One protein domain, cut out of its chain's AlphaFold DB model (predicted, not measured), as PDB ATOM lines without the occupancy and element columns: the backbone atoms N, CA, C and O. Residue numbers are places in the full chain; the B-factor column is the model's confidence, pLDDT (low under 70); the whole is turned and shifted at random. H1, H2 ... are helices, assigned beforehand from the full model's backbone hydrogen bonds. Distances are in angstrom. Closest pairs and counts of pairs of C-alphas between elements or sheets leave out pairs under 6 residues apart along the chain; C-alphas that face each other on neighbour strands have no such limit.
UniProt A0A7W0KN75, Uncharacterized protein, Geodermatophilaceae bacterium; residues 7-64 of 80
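AT A GLANCE: This is residues 7 to 64 of the 80 residues of an uncharacterized protein of Geodermatophilaceae bacterium (UniProt A0A7W0KN75). This is a drawn-out, open chain of three helices that do not gather into a core: the short H1 folds back near the long H2, residues 27 to 37, of which 27 to 33 belong to H2, stand free midway along the rod as a bridge to H3, and H3 leads on to a looped end, residues 46 to 64. In that end, residues 50 to 51 pair antiparallel with residues 62 to 63. The printed part has 58 residues, with H1, H2 and H3 in that order and no named strand; its class is all helix. It is only just loose, close to extended, with a radius of gyration of the C-alphas of 15.5 A, and a rod spanning 46 by 22 by 14 A.

HOW THE PARTS SIT: H1, residues 7 to 11, and H2, residues 19 to 33, are near each other, with 5 pairs of C-alphas within 10 A and the closest at 8.4 A. H3, residues 37 to 45, is apart from both H1 and H2. Residues 27 to 37, of which 27 to 33 belong to H2, stand free. In H2 and H3 every O i to N i+4 pair is within hydrogen-bond range; in H1 0 of 1 is, and 1 of 2 O i to N i+3 pairs.

IN THESE COORDINATES: H1 begins at C-alpha 7, (-34.128, -42.895, 42.729), and measures 6.7 A from first to last C-alpha. H2 measures 21.1 A and H3 11.8 A, ending at C-alpha 45, (-26.547, -28.123, 26.444).

THE WHOLE: The C-alphas of Gly 17 and Phe 48, the two farthest apart, are 46.1 A apart. The printed part has no cut. The link from H1 to H2 is short, and that from H2 to H3 is tight. The mean pLDDT of the printed part is 79.7; residues 7 to 11, 31 and 33 to 37 are under 70.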
ATOM      1  N   PHE A   7     -34.437 -44.312  42.529       50.16
ATOM      2  CA  PHE A   7     -34.128 -42.895  42.729       50.16
ATOM      3  C   PHE A   7     -34.717 -42.301  44.015       50.16
ATOM      4  O   PHE A   7     -34.041 -41.519  44.673       50.16
ATOM      5  N   LEU A   8     -35.937 -42.679  44.411       54.25
ATOM      6  CA  LEU A   8     -36.531 -42.175  45.654       54.25
ATOM      7  C   LEU A   8     -35.860 -42.779  46.883       54.25
ATOM      8  O   LEU A   8     -35.512 -42.037  47.793       54.25
ATOM      9  N   LYS A   9     -35.624 -44.097  46.874       54.84
ATOM     10  CA  LYS A   9     -34.968 -44.801  47.986       54.84
ATOM     11  C   LYS A   9     -33.507 -44.385  48.182       54.84
ATOM     12  O   LYS A   9     -33.008 -44.460  49.294       54.84
ATOM     13  N   ILE A  10     -32.823 -43.954  47.119       57.59
ATOM     14  CA  ILE A  10     -31.432 -43.470  47.183       57.59
ATOM     15  C   ILE A  10     -31.327 -42.151  47.961       57.59
ATOM     16  O   ILE A  10     -30.293 -41.881  48.567       57.59
ATOM     17  N   HIS A  11     -32.381 -41.331  47.954       61.69
ATOM     18  CA  HIS A  11     -32.348 -40.000  48.560       61.69
ATOM     19  C   HIS A  11     -33.232 -39.861  49.803       61.69
ATOM     20  O   HIS A  11     -32.990 -38.960  50.602       61.69
ATOM     21  N   PHE A  12     -34.227 -40.735  49.987       71.25
ATOM     22  CA  PHE A  12     -35.184 -40.661  51.087       71.25
ATOM     23  C   PHE A  12     -35.635 -42.048  51.544       71.25
ATOM     24  O   PHE A  12     -35.938 -42.924  50.729       71.25
ATOM     25  N   ASP A  13     -35.787 -42.207  52.856       81.00
ATOM     26  CA  ASP A  13     -36.456 -43.373  53.420       81.00
ATOM     27  C   ASP A  13     -37.955 -43.322  53.092       81.00
ATOM     28  O   ASP A  13     -38.660 -42.367  53.429       81.00
ATOM     29  N   ILE A  14     -38.453 -44.360  52.416       80.31
ATOM     30  CA  ILE A  14     -39.879 -44.493  52.101       80.31
ATOM     31  C   ILE A  14     -40.557 -45.271  53.236       80.31
ATOM     32  O   ILE A  14     -40.100 -46.370  53.556       80.31
ATOM     33  N   PRO A  15     -41.658 -44.761  53.823       87.25
ATOM     34  CA  PRO A  15     -42.404 -45.492  54.840       87.25
ATOM     35  C   PRO A  15     -42.872 -46.860  54.335       87.25
ATOM     36  O   PRO A  15     -43.442 -46.965  53.245       87.25
ATOM     37  N   GLN A  16     -42.669 -47.889  55.159       88.81
ATOM     38  CA  GLN A  16     -43.070 -49.257  54.845       88.81
ATOM     39  C   GLN A  16     -44.583 -49.342  54.589       88.81
ATOM     40  O   GLN A  16     -45.385 -48.813  55.362       88.81
ATOM     41  N   GLY A  17     -44.973 -50.008  53.501       90.25
ATOM     42  CA  GLY A  17     -46.370 -50.173  53.087       90.25
ATOM     43  C   GLY A  17     -46.936 -49.010  52.263       90.25
ATOM     44  O   GLY A  17     -48.117 -49.032  51.920       90.25
ATOM     45  N   ARG A  18     -46.130 -47.988  51.941       88.38
ATOM     46  CA  ARG A  18     -46.529 -46.847  51.089       88.38
ATOM     47  C   ARG A  18     -45.725 -46.730  49.797       88.38
ATOM     48  O   ARG A  18     -45.855 -45.742  49.077       88.38
ATOM     49  N   GLU A  19     -44.906 -47.722  49.473       84.62
ATOM     50  CA  GLU A  19     -43.991 -47.699  48.333       84.62
ATOM     51  C   GLU A  19     -44.725 -47.445  47.011       84.62
ATOM     52  O   GLU A  19     -44.297 -46.592  46.232       84.62
ATOM     53  N   ASP A  20     -45.863 -48.104  46.793       80.88
ATOM     54  CA  ASP A  20     -46.654 -47.978  45.563       80.88
ATOM     55  C   ASP A  20     -47.332 -46.611  45.427       80.88
ATOM     56  O   ASP A  20     -47.461 -46.072  44.324       80.88
ATOM     57  N   GLU A  21     -47.747 -46.015  46.547       86.31
ATOM     58  CA  GLU A  21     -48.332 -44.677  46.565       86.31
ATOM     59  C   GLU A  21     -47.298 -43.640  46.108       86.31
ATOM     60  O   GLU A  21     -47.575 -42.825  45.222       86.31
ATOM     61  N   PHE A  22     -46.095 -43.686  46.685       83.25
ATOM     62  CA  PHE A  22     -45.011 -42.778  46.319       83.25
ATOM     63  C   PHE A  22     -44.521 -43.025  44.890       83.25
ATOM     64  O   PHE A  22     -44.333 -42.060  44.147       83.25
ATOM     65  N   ALA A  23     -44.417 -44.287  44.466       80.19
ATOM     66  CA  ALA A  23     -44.091 -44.651  43.088       80.19
ATOM     67  C   ALA A  23     -45.060 -44.016  42.089       80.19
ATOM     68  O   ALA A  23     -44.648 -43.365  41.129       80.19
ATOM     69  N   ARG A  24     -46.365 -44.156  42.348       78.50
ATOM     70  CA  ARG A  24     -47.422 -43.600  41.503       78.50
ATOM     71  C   ARG A  24     -47.370 -42.078  41.474       78.50
ATOM     72  O   ARG A  24     -47.501 -41.502  40.400       78.50
ATOM     73  N   LYS A  25     -47.175 -41.423  42.623       83.00
ATOM     74  CA  LYS A  25     -47.065 -39.957  42.692       83.00
ATOM     75  C   LYS A  25     -45.887 -39.443  41.873       83.00
ATOM     76  O   LYS A  25     -46.051 -38.484  41.124       83.00
ATOM     77  N   VAL A  26     -44.734 -40.100  41.967       77.75
ATOM     78  CA  VAL A  26     -43.550 -39.730  41.183       77.75
ATOM     79  C   VAL A  26     -43.749 -39.992  39.701       77.75
ATOM     80  O   VAL A  26     -43.443 -39.115  38.898       77.75
ATOM     81  N   LEU A  27     -44.321 -41.138  39.332       73.62
ATOM     82  CA  LEU A  27     -44.650 -41.434  37.942       73.62
ATOM     83  C   LEU A  27     -45.611 -40.389  37.360       73.62
ATOM     84  O   LEU A  27     -45.344 -39.846  36.295       73.62
ATOM     85  N   ILE A  28     -46.699 -40.068  38.067       74.69
ATOM     86  CA  ILE A  28     -47.671 -39.058  37.628       74.69
ATOM     87  C   ILE A  28     -46.999 -37.692  37.489       74.69
ATOM     88  O   ILE A  28     -47.171 -37.050  36.459       74.69
ATOM     89  N   LYS A  29     -46.197 -37.268  38.472       76.69
ATOM     90  CA  LYS A  29     -45.457 -36.000  38.418       76.69
ATOM     91  C   LYS A  29     -44.526 -35.946  37.206       76.69
ATOM     92  O   LYS A  29     -44.537 -34.966  36.474       76.69
ATOM     93  N   HIS A  30     -43.781 -37.021  36.959       72.56
ATOM     94  CA  HIS A  30     -42.876 -37.132  35.820       72.56
ATOM     95  C   HIS A  30     -43.613 -37.048  34.476       72.56
ATOM     96  O   HIS A  30     -43.183 -36.315  33.587       72.56
ATOM     97  N   LEU A  31     -44.741 -37.756  34.345       69.12
ATOM     98  CA  LEU A  31     -45.573 -37.741  33.138       69.12
ATOM     99  C   LEU A  31     -46.266 -36.388  32.921       69.12
ATOM    100  O   LEU A  31     -46.364 -35.938  31.787       69.12
ATOM    101  N   GLN A  32     -46.740 -35.740  33.989       71.31
ATOM    102  CA  GLN A  32     -47.436 -34.451  33.916       71.31
ATOM    103  C   GLN A  32     -46.492 -33.283  33.636       71.31
ATOM    104  O   GLN A  32     -46.833 -32.395  32.863       71.31
ATOM    105  N   GLU A  33     -45.321 -33.261  34.267       68.12
ATOM    106  CA  GLU A  33     -44.367 -32.160  34.107       68.12
ATOM    107  C   GLU A  33     -43.437 -32.339  32.910       68.12
ATOM    108  O   GLU A  33     -42.643 -31.446  32.625       68.12
ATOM    109  N   GLY A  34     -43.472 -33.501  32.247       61.50
ATOM    110  CA  GLY A  34     -42.526 -33.825  31.180       61.50
ATOM    111  C   GLY A  34     -41.071 -33.670  31.637       61.50
ATOM    112  O   GLY A  34     -40.202 -33.329  30.838       61.50
ATOM    113  N   ASN A  35     -40.789 -33.870  32.932       60.28
ATOM    114  CA  ASN A  35     -39.574 -33.351  33.566       60.28
ATOM    115  C   ASN A  35     -38.323 -34.193  33.327       60.28
ATOM    116  O   ASN A  35     -37.379 -34.111  34.118       60.28
ATOM    117  N   SER A  36     -38.300 -35.020  32.277       67.69
ATOM    118  CA  SER A  36     -37.150 -35.882  32.050       67.69
ATOM    119  C   SER A  36     -35.892 -35.022  32.067       67.69
ATOM    120  O   SER A  36     -35.773 -34.027  31.349       67.69
ATOM    121  N   TYR A  37     -34.975 -35.377  32.962       66.75
ATOM    122  CA  TYR A  37     -33.755 -34.615  33.173       66.75
ATOM    123  C   TYR A  37     -32.996 -34.423  31.849       66.75
ATOM    124  O   TYR A  37     -32.432 -33.364  31.596       66.75
ATOM    125  N   GLY A  38     -33.084 -35.405  30.946       74.19
ATOM    126  CA  GLY A  38     -32.549 -35.318  29.589       74.19
ATOM    127  C   GLY A  38     -33.188 -34.232  28.712       74.19
ATOM    128  O   GLY A  38     -32.467 -33.597  27.947       74.19
ATOM    129  N   ILE A  39     -34.495 -33.972  28.831       79.25
ATOM    130  CA  ILE A  39     -35.177 -32.885  28.100       79.25
ATOM    131  C   ILE A  39     -34.665 -31.528  28.595       79.25
ATOM    132  O   ILE A  39     -34.238 -30.696  27.795       79.25
ATOM    133  N   TRP A  40     -34.595 -31.332  29.914       80.88
ATOM    134  CA  TRP A  40     -34.052 -30.099  30.496       80.88
ATOM    135  C   TRP A  40     -32.578 -29.874  30.150       80.88
ATOM    136  O   TRP A  40     -32.175 -28.760  29.811       80.88
ATOM    137  N   LEU A  41     -31.766 -30.932  30.176       82.75
ATOM    138  CA  LEU A  41     -30.368 -30.848  29.763       82.75
ATOM    139  C   LEU A  41     -30.226 -30.469  28.288       82.75
ATOM    140  O   LEU A  41     -29.323 -29.701  27.960       82.75
ATOM    141  N   LYS A  42     -31.105 -30.955  27.403       86.44
ATOM    142  CA  LYS A  42     -31.086 -30.570  25.987       86.44
ATOM    143  C   LYS A  42     -31.297 -29.067  25.803       86.44
ATOM    144  O   LYS A  42     -30.517 -28.463  25.078       86.44
ATOM    145  N   HIS A  43     -32.258 -28.452  26.497       86.75
ATOM    146  CA  HIS A  43     -32.471 -26.994  26.429       86.75
ATOM    147  C   HIS A  43     -31.207 -26.194  26.755       86.75
ATOM    148  O   HIS A  43     -30.927 -25.180  26.123       86.75
ATOM    149  N   LYS A  44     -30.411 -26.671  27.717       84.38
ATOM    150  CA  LYS A  44     -29.205 -25.977  28.178       84.38
ATOM    151  C   LYS A  44     -27.941 -26.328  27.387       84.38
ATOM    152  O   LYS A  44     -27.054 -25.490  27.239       84.38
ATOM    153  N   HIS A  45     -27.819 -27.567  26.917       87.00
ATOM    154  CA  HIS A  45     -26.547 -28.123  26.444       87.00
ATOM    155  C   HIS A  45     -26.566 -28.634  25.001       87.00
ATOM    156  O   HIS A  45     -25.510 -29.026  24.502       87.00
ATOM    157  N   ALA A  46     -27.714 -28.644  24.315       92.25
ATOM    158  CA  ALA A  46     -27.766 -29.020  22.907       92.25
ATOM    159  C   ALA A  46     -26.938 -28.034  22.075       92.25
ATOM    160  O   ALA A  46     -27.339 -26.896  21.879       92.25
ATOM    161  N   LYS A  47     -25.781 -28.484  21.581       91.50
ATOM    162  CA  LYS A  47     -24.876 -27.681  20.742       91.50
ATOM    163  C   LYS A  47     -25.377 -27.490  19.311       91.50
ATOM    164  O   LYS A  47     -24.917 -26.591  18.621       91.50
ATOM    165  N   PHE A  48     -26.263 -28.378  18.867       93.56
ATOM    166  CA  PHE A  48     -26.800 -28.408  17.514       93.56
ATOM    167  C   PHE A  48     -28.321 -28.453  17.571       93.56
ATOM    168  O   PHE A  48     -28.884 -29.137  18.438       93.56
ATOM    169  N   ALA A  49     -28.943 -27.761  16.615       94.12
ATOM    170  CA  ALA A  49     -30.380 -27.750  16.406       94.12
ATOM    171  C   ALA A  49     -30.911 -29.181  16.260       94.12
ATOM    172  O   ALA A  49     -30.461 -29.945  15.405       94.12
ATOM    173  N   GLN A  50     -31.855 -29.552  17.117       91.19
ATOM    174  CA  GLN A  50     -32.483 -30.868  17.094       91.19
ATOM    175  C   GLN A  50     -33.891 -30.813  17.696       91.19
ATOM    176  O   GLN A  50     -34.135 -29.981  18.571       91.19
ATOM    177  N   PRO A  51     -34.806 -31.715  17.304       91.12
ATOM    178  CA  PRO A  51     -36.110 -31.811  17.948       91.12
ATOM    179  C   PRO A  51     -35.974 -32.200  19.431       91.12
ATOM    180  O   PRO A  51     -35.254 -33.144  19.782       91.12
ATOM    181  N   GLU A  52     -36.690 -31.497  20.306       89.00
ATOM    182  CA  GLU A  52     -36.708 -31.704  21.757       89.00
ATOM    183  C   GLU A  52     -37.060 -33.157  22.100       89.00
ATOM    184  O   GLU A  52     -36.293 -33.858  22.778       89.00
ATOM    185  N   LEU A  53     -38.175 -33.631  21.539       86.19
ATOM    186  CA  LEU A  53     -38.747 -34.949  21.804       86.19
ATOM    187  C   LEU A  53     -38.533 -35.942  20.655       86.19
ATOM    188  O   LEU A  53     -39.033 -37.058  20.723       86.19
ATOM    189  N   GLY A  54     -37.758 -35.603  19.622       82.31
ATOM    190  CA  GLY A  54     -37.415 -36.537  18.541       82.31
ATOM    191  C   GLY A  54     -38.643 -37.210  17.911       82.31
ATOM    192  O   GLY A  54     -39.613 -36.550  17.562       82.31
ATOM    193  N   SER A  55     -38.608 -38.540  17.785       77.75
ATOM    194  CA  SER A  55     -39.717 -39.342  17.246       77.75
ATOM    195  C   SER A  55     -40.884 -39.548  18.218       77.75
ATOM    196  O   SER A  55     -41.893 -40.133  17.829       77.75
ATOM    197  N   TRP A  56     -40.769 -39.096  19.469       78.75
ATOM    198  CA  TRP A  56     -41.796 -39.293  20.495       78.75
ATOM    199  C   TRP A  56     -42.978 -38.331  20.344       78.75
ATOM    200  O   TRP A  56     -44.081 -38.656  20.777       78.75
ATOM    201  N   LEU A  57     -42.767 -37.165  19.724       80.62
ATOM    202  CA  LEU A  57     -43.820 -36.190  19.449       80.62
ATOM    203  C   LEU A  57     -43.557 -35.483  18.118       80.62
ATOM    204  O   LEU A  57     -42.566 -34.771  17.961       80.62
ATOM    205  N   ALA A  58     -44.478 -35.645  17.169       86.56
ATOM    206  CA  ALA A  58     -44.421 -34.914  15.911       86.56
ATOM    207  C   ALA A  58     -44.545 -33.401  16.162       86.56
ATOM    208  O   ALA A  58     -45.396 -32.962  16.933       86.56
ATOM    209  N   GLY A  59     -43.698 -32.607  15.503       86.88
ATOM    210  CA  GLY A  59     -43.703 -31.148  15.651       86.88
ATOM    211  C   GLY A  59     -43.167 -30.638  16.992       86.88
ATOM    212  O   GLY A  59     -43.449 -29.498  17.351       86.88
ATOM    213  N   SER A  60     -42.409 -31.450  17.742       88.50
ATOM    214  CA  SER A  60     -41.730 -30.970  18.952       88.50
ATOM    215  C   SER A  60     -40.811 -29.789  18.633       88.50
ATOM    216  O   SER A  60     -40.193 -29.773  17.566       88.50
ATOM    217  N   GLN A  61     -40.666 -28.856  19.574       90.62
ATOM    218  CA  GLN A  61     -39.819 -27.677  19.401       90.62
ATOM    219  C   GLN A  61     -38.370 -28.055  19.060       90.62
ATOM    220  O   GLN A  61     -37.867 -29.096  19.486       90.62
ATOM    221  N   THR A  62     -37.689 -27.197  18.303       93.06
ATOM    222  CA  THR A  62     -36.250 -27.328  18.053       93.06
ATOM    223  C   THR A  62     -35.480 -26.684  19.203       93.06
ATOM    224  O   THR A  62     -35.768 -25.559  19.597       93.06
ATOM    225  N   VAL A  63     -34.482 -27.386  19.736       92.62
ATOM    226  CA  VAL A  63     -33.576 -26.893  20.785       92.62
ATOM    227  C   VAL A  63     -32.141 -26.849  20.271       92.62
ATOM    228  O   VAL A  63     -31.778 -27.604  19.371       92.62
ATOM    229  N   GLY A  64     -31.311 -25.986  20.859       92.75
ATOM    230  CA  GLY A  64     -29.886 -25.875  20.518       92.75
ATOM    231  C   GLY A  64     -29.547 -24.921  19.370       92.75
ATOM    232  O   GLY A  64     -28.409 -24.910  18.916       92.75
TER     233      GLY A  64